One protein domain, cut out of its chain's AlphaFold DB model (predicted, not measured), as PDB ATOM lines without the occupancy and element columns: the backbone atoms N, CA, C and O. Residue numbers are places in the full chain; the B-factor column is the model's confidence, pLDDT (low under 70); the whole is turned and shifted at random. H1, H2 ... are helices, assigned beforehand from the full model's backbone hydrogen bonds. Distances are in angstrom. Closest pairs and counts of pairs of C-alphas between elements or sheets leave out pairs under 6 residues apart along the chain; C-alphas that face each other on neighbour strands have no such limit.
ATOM      1  N   SER A 216     178.059 129.178 144.352       69.00
ATOM      2  CA  SER A 216     177.000 129.904 143.665       69.00
ATOM      3  C   SER A 216     176.525 131.116 144.478       69.00
ATOM      4  O   SER A 216     176.633 131.172 145.708       69.00
ATOM      5  N   LYS A 217     175.935 132.100 143.791       71.69
ATOM      6  CA  LYS A 217     175.394 133.319 144.419       71.69
ATOM      7  C   LYS A 217     174.377 133.001 145.531       71.69
ATOM      8  O   LYS A 217     174.327 133.722 146.522       71.69
ATOM      9  N   ARG A 218     173.634 131.890 145.397       64.12
ATOM     10  CA  ARG A 218     172.699 131.344 146.400       64.12
ATOM     11  C   ARG A 218     173.427 130.783 147.628       64.12
ATOM     12  O   ARG A 218     173.082 131.140 148.750       64.12
ATOM     13  N   MET A 219     174.478 129.987 147.429       68.00
ATOM     14  CA  MET A 219     175.306 129.443 148.516       68.00
ATOM     15  C   MET A 219     175.982 130.569 149.329       68.00
ATOM     16  O   MET A 219     175.962 130.572 150.559       68.00
ATOM     17  N   LYS A 220     176.455 131.617 148.639       71.62
ATOM     18  CA  LYS A 220     176.987 132.870 149.219       71.62
ATOM     19  C   LYS A 220     175.943 133.748 149.941       71.62
ATOM     20  O   LYS A 220     176.318 134.779 150.505       71.62
ATOM     21  N   ILE A 221     174.654 133.395 149.905       68.06
ATOM     22  CA  ILE A 221     173.579 134.038 150.682       68.06
ATOM     23  C   ILE A 221     173.233 133.192 151.910       68.06
ATOM     24  O   ILE A 221     173.154 133.747 153.000       68.06
ATOM     25  N   ILE A 222     173.110 131.869 151.749       66.62
ATOM     26  CA  ILE A 222     172.765 130.922 152.826       66.62
ATOM     27  C   ILE A 222     173.799 130.942 153.966       66.62
ATOM     28  O   ILE A 222     173.423 130.884 155.129       66.62
ATOM     29  N   HIS A 223     175.091 131.092 153.652       64.12
ATOM     30  CA  HIS A 223     176.171 131.150 154.652       64.12
ATOM     31  C   HIS A 223     176.600 132.574 155.039       64.12
ATOM     32  O   HIS A 223     177.729 132.793 155.492       64.12
ATOM     33  N   ARG A 224     175.725 133.568 154.846       70.69
ATOM     34  CA  ARG A 224     175.913 134.879 155.481       70.69
ATOM     35  C   ARG A 224     175.610 134.762 156.966       70.69
ATOM     36  O   ARG A 224     174.809 133.935 157.379       70.69
ATOM     37  N   ASP A 225     176.245 135.630 157.742       75.31
ATOM     38  CA  ASP A 225     175.857 135.856 159.129       75.31
ATOM     39  C   ASP A 225     174.352 136.211 159.171       75.31
ATOM     40  O   ASP A 225     173.950 137.181 158.510       75.31
ATOM     41  N   PRO A 226     173.515 135.417 159.867       78.44
ATOM     42  CA  PRO A 226     172.068 135.594 159.849       78.44
ATOM     43  C   PRO A 226     171.636 136.887 160.549       78.44
ATOM     44  O   PRO A 226     170.710 137.543 160.069       78.44
ATOM     45  N   MET A 227     172.330 137.312 161.611       78.19
ATOM     46  CA  MET A 227     172.031 138.564 162.314       78.19
ATOM     47  C   MET A 227     172.380 139.765 161.439       78.19
ATOM     48  O   MET A 227     171.552 140.653 161.235       78.19
ATOM     49  N   LEU A 228     173.572 139.758 160.840       76.56
ATOM     50  CA  LEU A 228     174.027 140.817 159.936       76.56
ATOM     51  C   LEU A 228     173.131 140.893 158.682       76.56
ATOM     52  O   LEU A 228     172.805 141.978 158.187       76.56
ATOM     53  N   HIS A 229     172.671 139.747 158.169       81.12
ATOM     54  CA  HIS A 229     171.702 139.714 157.076       81.12
ATOM     55  C   HIS A 229     170.349 140.311 157.487       81.12
ATOM     56  O   HIS A 229     169.836 141.162 156.755       81.12
ATOM     57  N   ALA A 230     169.808 139.927 158.648       82.56
ATOM     58  CA  ALA A 230     168.551 140.451 159.174       82.56
ATOM     59  C   ALA A 230     168.616 141.967 159.421       82.56
ATOM     60  O   ALA A 230     167.735 142.692 158.961       82.56
ATOM     61  N   GLN A 231     169.694 142.470 160.033       84.00
ATOM     62  CA  GLN A 231     169.938 143.906 160.225       84.00
ATOM     63  C   GLN A 231     169.965 144.667 158.892       84.00
ATOM     64  O   GLN A 231     169.299 145.692 158.754       84.00
ATOM     65  N   ARG A 232     170.667 144.149 157.873       83.50
ATOM     66  CA  ARG A 232     170.679 144.752 156.527       83.50
ATOM     67  C   ARG A 232     169.297 144.746 155.877       83.50
ATOM     68  O   ARG A 232     168.915 145.742 155.272       83.50
ATOM     69  N   VAL A 233     168.535 143.659 156.003       85.81
ATOM     70  CA  VAL A 233     167.158 143.586 155.486       85.81
ATOM     71  C   VAL A 233     166.251 144.575 156.219       85.81
ATOM     72  O   VAL A 233     165.484 145.274 155.563       85.81
ATOM     73  N   ALA A 234     166.369 144.702 157.542       86.12
ATOM     74  CA  ALA A 234     165.628 145.679 158.335       86.12
ATOM     75  C   ALA A 234     165.985 147.123 157.946       86.12
ATOM     76  O   ALA A 234     165.083 147.929 157.730       86.12
ATOM     77  N   ALA A 235     167.271 147.441 157.766       84.31
ATOM     78  CA  ALA A 235     167.722 148.749 157.291       84.31
ATOM     79  C   ALA A 235     167.193 149.067 155.881       84.31
ATOM     80  O   ALA A 235     166.683 150.160 155.652       84.31
ATOM     81  N   ILE A 236     167.220 148.101 154.953       81.81
ATOM     82  CA  ILE A 236     166.644 148.253 153.605       81.81
ATOM     83  C   ILE A 236     165.120 148.442 153.668       81.81
ATOM     84  O   ILE A 236     164.591 149.293 152.956       81.81
ATOM     85  N   LYS A 237     164.409 147.686 154.517       85.81
ATOM     86  CA  LYS A 237     162.960 147.844 154.728       85.81
ATOM     87  C   LYS A 237     162.625 149.217 155.317       85.81
ATOM     88  O   LYS A 237     161.701 149.849 154.825       85.81
ATOM     89  N   LYS A 238     163.394 149.711 156.296       80.38
ATOM     90  CA  LYS A 238     163.249 151.070 156.847       80.38
ATOM     91  C   LYS A 238     163.505 152.134 155.774       80.38
ATOM     92  O   LYS A 238     162.644 152.974 155.543       80.38
ATOM     93  N   ALA A 239     164.623 152.043 155.051       76.19
ATOM     94  CA  ALA A 239     165.000 153.001 154.010       76.19
ATOM     95  C   ALA A 239     164.009 153.053 152.833       76.19
ATOM     96  O   ALA A 239     163.745 154.129 152.316       76.19
ATOM     97  N   LYS A 240     163.429 151.915 152.422       79.69
ATOM     98  CA  LYS A 240     162.375 151.854 151.386       79.69
ATOM     99  C   LYS A 240     160.963 152.111 151.930       79.69
ATOM    100  O   LYS A 240     160.035 152.328 151.155       79.69
ATOM    101  N   GLY A 241     160.787 152.036 153.247       79.06
ATOM    102  CA  GLY A 241     159.495 152.132 153.915       79.06
ATOM    103  C   GLY A 241     158.973 153.560 154.038       79.06
ATOM    104  O   GLY A 241     157.756 153.735 154.079       79.06
ATOM    105  N   THR A 242     159.850 154.568 154.050       85.31
ATOM    106  CA  THR A 242     159.467 155.981 154.198       85.31
ATOM    107  C   THR A 242     158.726 156.515 152.967       85.31
ATOM    108  O   THR A 242     159.031 156.153 151.829       85.31
ATOM    109  N   ALA A 243     157.757 157.411 153.180       85.38
ATOM    110  CA  ALA A 243     156.971 158.004 152.095       85.38
ATOM    111  C   ALA A 243     157.850 158.760 151.078       85.38
ATOM    112  O   ALA A 243     157.670 158.601 149.871       85.38
ATOM    113  N   ALA A 244     158.859 159.496 151.559       85.75
ATOM    114  CA  ALA A 244     159.828 160.198 150.717       85.75
ATOM    115  C   ALA A 244     160.636 159.242 149.818       85.75
ATOM    116  O   ALA A 244     160.783 159.506 148.627       85.75
ATOM    117  N   ALA A 245     161.094 158.097 150.342       84.94
ATOM    118  CA  ALA A 245     161.803 157.109 149.530       84.94
ATOM    119  C   ALA A 245     160.888 156.465 148.481       84.94
ATOM    120  O   ALA A 245     161.302 156.311 147.332       84.94
ATOM    121  N   ARG A 246     159.632 156.147 148.833       84.88
ATOM    122  CA  ARG A 246     158.640 155.642 147.864       84.88
ATOM    123  C   ARG A 246     158.395 156.660 146.747       84.88
ATOM    124  O   ARG A 246     158.481 156.285 145.577       84.88
ATOM    125  N   LYS A 247     158.181 157.938 147.092       90.88
ATOM    126  CA  LYS A 247     158.014 159.046 146.138       90.88
ATOM    127  C   LYS A 247     159.223 159.163 145.202       90.88
ATOM    128  O   LYS A 247     159.049 158.999 143.998       90.88
ATOM    129  N   HIS A 248     160.435 159.268 145.747       88.88
ATOM    130  CA  HIS A 248     161.675 159.317 144.964       88.88
ATOM    131  C   HIS A 248     161.849 158.088 144.050       88.88
ATOM    132  O   HIS A 248     162.227 158.226 142.891       88.88
ATOM    133  N   THR A 249     161.531 156.871 144.515       86.19
ATOM    134  CA  THR A 249     161.577 155.683 143.636       86.19
ATOM    135  C   THR A 249     160.515 155.706 142.538       86.19
ATOM    136  O   THR A 249     160.799 155.261 141.430       86.19
ATOM    137  N   SER A 250     159.318 156.245 142.799       88.50
ATOM    138  CA  SER A 250     158.285 156.426 141.773       88.50
ATOM    139  C   SER A 250     158.709 157.464 140.735       88.50
ATOM    140  O   SER A 250     158.550 157.226 139.544       88.50
ATOM    141  N   GLU A 251     159.300 158.576 141.168       93.81
ATOM    142  CA  GLU A 251     159.811 159.641 140.299       93.81
ATOM    143  C   GLU A 251     160.987 159.154 139.446       93.81
ATOM    144  O   GLU A 251     160.968 159.334 138.232       93.81
ATOM    145  N   ALA A 252     161.944 158.430 140.036       91.62
ATOM    146  CA  ALA A 252     163.051 157.816 139.307       91.62
ATOM    147  C   ALA A 252     162.577 156.767 138.283       91.62
ATOM    148  O   ALA A 252     163.079 156.732 137.161       91.62
ATOM    149  N   LEU A 253     161.587 155.932 138.630       88.56
ATOM    150  CA  LEU A 253     160.994 154.972 137.690       88.56
ATOM    151  C   LEU A 253     160.193 155.670 136.586       88.56
ATOM    152  O   LEU A 253     160.294 155.265 135.429       88.56
ATOM    153  N   LYS A 254     159.437 156.729 136.907       93.81
ATOM    154  CA  LYS A 254     158.750 157.564 135.911       93.81
ATOM    155  C   LYS A 254     159.759 158.183 134.949       93.81
ATOM    156  O   LYS A 254     159.607 157.987 133.754       93.81
ATOM    157  N   ALA A 255     160.814 158.829 135.444       92.88
ATOM    158  CA  ALA A 255     161.870 159.409 134.614       92.88
ATOM    159  C   ALA A 255     162.547 158.355 133.719       92.88
ATOM    160  O   ALA A 255     162.650 158.551 132.510       92.88
ATOM    161  N   PHE A 256     162.915 157.197 134.281       92.19
ATOM    162  CA  PHE A 256     163.494 156.084 133.522       92.19
ATOM    163  C   PHE A 256     162.561 155.574 132.414       92.19
ATOM    164  O   PHE A 256     163.027 155.281 131.317       92.19
ATOM    165  N   PHE A 257     161.249 155.495 132.671       87.31
ATOM    166  CA  PHE A 257     160.248 155.099 131.677       87.31
ATOM    167  C   PHE A 257     159.693 156.254 130.830       87.31
ATOM    168  O   PHE A 257     158.896 155.987 129.933       87.31
ATOM    169  N   SER A 258     160.078 157.509 131.051       90.88
ATOM    170  CA  SER A 258     159.780 158.613 130.127       90.88
ATOM    171  C   SER A 258     160.751 158.629 128.945       90.88
ATOM    172  O   SER A 258     160.364 159.024 127.851       90.88
ATOM    173  N   ASP A 259     161.977 158.141 129.143       93.00
ATOM    174  CA  ASP A 259     162.989 158.005 128.094       93.00
ATOM    175  C   ASP A 259     162.569 156.948 127.036       93.00
ATOM    176  O   ASP A 259     162.383 155.765 127.375       93.00
ATOM    177  N   PRO A 260     162.429 157.330 125.747       91.12
ATOM    178  CA  PRO A 260     162.058 156.408 124.676       91.12
ATOM    179  C   PRO A 260     163.105 155.313 124.435       91.12
ATOM    180  O   PRO A 260     162.736 154.198 124.051       91.12
ATOM    181  N   GLU A 261     164.392 155.556 124.703       91.12
ATOM    182  CA  GLU A 261     165.420 154.525 124.570       91.12
ATOM    183  C   GLU A 261     165.255 153.423 125.611       91.12
ATOM    184  O   GLU A 261     165.396 152.245 125.285       91.12
ATOM    185  N   ASN A 262     164.933 153.772 126.857       91.38
ATOM    186  CA  ASN A 262     164.725 152.784 127.917       91.38
ATOM    187  C   ASN A 262     163.439 151.983 127.687       91.38
ATOM    188  O   ASN A 262     163.424 150.775 127.941       91.38
ATOM    189  N   ARG A 263     162.391 152.605 127.118       87.62
ATOM    190  CA  ARG A 263     161.218 151.873 126.606       87.62
ATOM    191  C   ARG A 263     161.616 150.873 125.522       87.62
ATOM    192  O   ARG A 263     161.263 149.704 125.644       87.62
ATOM    193  N   ARG A 264     162.388 151.297 124.514       87.56
ATOM    194  CA  ARG A 264     162.851 150.442 123.403       87.56
ATOM    195  C   ARG A 264     163.771 149.310 123.873       87.56
ATOM    196  O   ARG A 264     163.596 148.168 123.469       87.56
ATOM    197  N   LYS A 265     164.730 149.585 124.760       88.38
ATOM    198  CA  LYS A 265     165.622 148.566 125.348       88.38
ATOM    199  C   LYS A 265     164.819 147.543 126.162       88.38
ATOM    200  O   LYS A 265     165.087 146.346 126.078       88.38
ATOM    201  N   ARG A 266     163.789 147.988 126.896       84.88
ATOM    202  CA  ARG A 266     162.880 147.095 127.627       84.88
ATOM    203  C   ARG A 266     161.958 146.302 126.702       84.88
ATOM    204  O   ARG A 266     161.766 145.124 126.979       84.88
ATOM    205  N   SER A 267     161.414 146.882 125.628       82.69
ATOM    206  CA  SER A 267     160.595 146.120 124.676       82.69
ATOM    207  C   SER A 267     161.426 145.035 123.998       82.69
ATOM    208  O   SER A 267     161.027 143.882 124.072       82.69
ATOM    209  N   ILE A 268     162.629 145.361 123.503       85.12
ATOM    210  CA  ILE A 268     163.589 144.394 122.934       85.12
ATOM    211  C   ILE A 268     163.934 143.276 123.933       85.12
ATOM    212  O   ILE A 268     164.058 142.121 123.545       85.12
ATOM    213  N   SER A 269     164.066 143.589 125.227       81.44
ATOM    214  CA  SER A 269     164.315 142.579 126.268       81.44
ATOM    215  C   SER A 269     163.094 141.713 126.611       81.44
ATOM    216  O   SER A 269     163.277 140.648 127.202       81.44
ATOM    217  N   MET A 270     161.873 142.172 126.323       72.94
ATOM    218  CA  MET A 270     160.619 141.463 126.613       72.94
ATOM    219  C   MET A 270     160.127 140.652 125.410       72.94
ATOM    220  O   MET A 270     159.602 139.556 125.590       72.94
ATOM    221  N   THR A 271     160.361 141.135 124.188       70.25
ATOM    222  CA  THR A 271     160.364 140.311 122.978       70.25
ATOM    223  C   THR A 271     161.614 139.435 122.999       70.25
ATOM    224  O   THR A 271     162.613 139.735 122.344       70.25
TER     225      THR A 271
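AT A GLANCE: This is residues 216 to 271 of the 287 residues of an uncharacterized protein of Malus baccata (UniProt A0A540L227). The model is an open, flat arch of helices with an empty middle: the two long helices H2 and H3 make its two sides and come near each other at a corner round Thr 242. H4 turns off from the far end of H3 at a second corner, and the short helix H1 lies beyond the other end of H2. The 56 printed residues hold four named helices, in the order H1, H2, H3, H4, and no named strand; the class is all helix. The whole is extended, with a radius of gyration of the C-alphas of 16.8 A, and spans 43 by 33 by 11 A.

HOW THE PARTS SIT: H2, residues 226 to 241, and H3, residues 243 to 258, are close but not clearly touching. Their closest C-alphas, those of Lys 240 and Arg 246, are 6.4 A apart, and their lines are about perpendicular at 75 degrees. H4, residues 260 to 270, is close to H3 but not clearly touching it, with the closest C-alphas, those of Phe 257 and Arg 263, 6.1 A apart. The lines of H3 and H4 are about perpendicular at 89 degrees. H2 and H4 are apart. H1, residues 219 to 222, is apart from H2, H3 and H4. In H2, H3 and H4 every O i to N i+4 pair is within hydrogen-bond range; H1 is too short for such a pair.

IN THESE COORDINATES: H2 measures 21.6 A from first to last C-alpha, beginning at C-alpha 226 (172.068, 135.594, 159.849). H3 measures 22.2 A and begins at C-alpha 243 (156.971, 158.004, 152.095). H4 measures 15.1 A and ends at C-alpha 270 (160.619, 141.463, 126.613). H1 measures 5.2 A.

THE WHOLE: The C-alphas of Met 227 and Pro 260, the two farthest apart, are 42.8 A from each other. The printed part has no cut, and its three links between helices are tight. The mean pLDDT of the printed part is 82.4; residues 216, 218 to 219 and 221 to 223 are under 70.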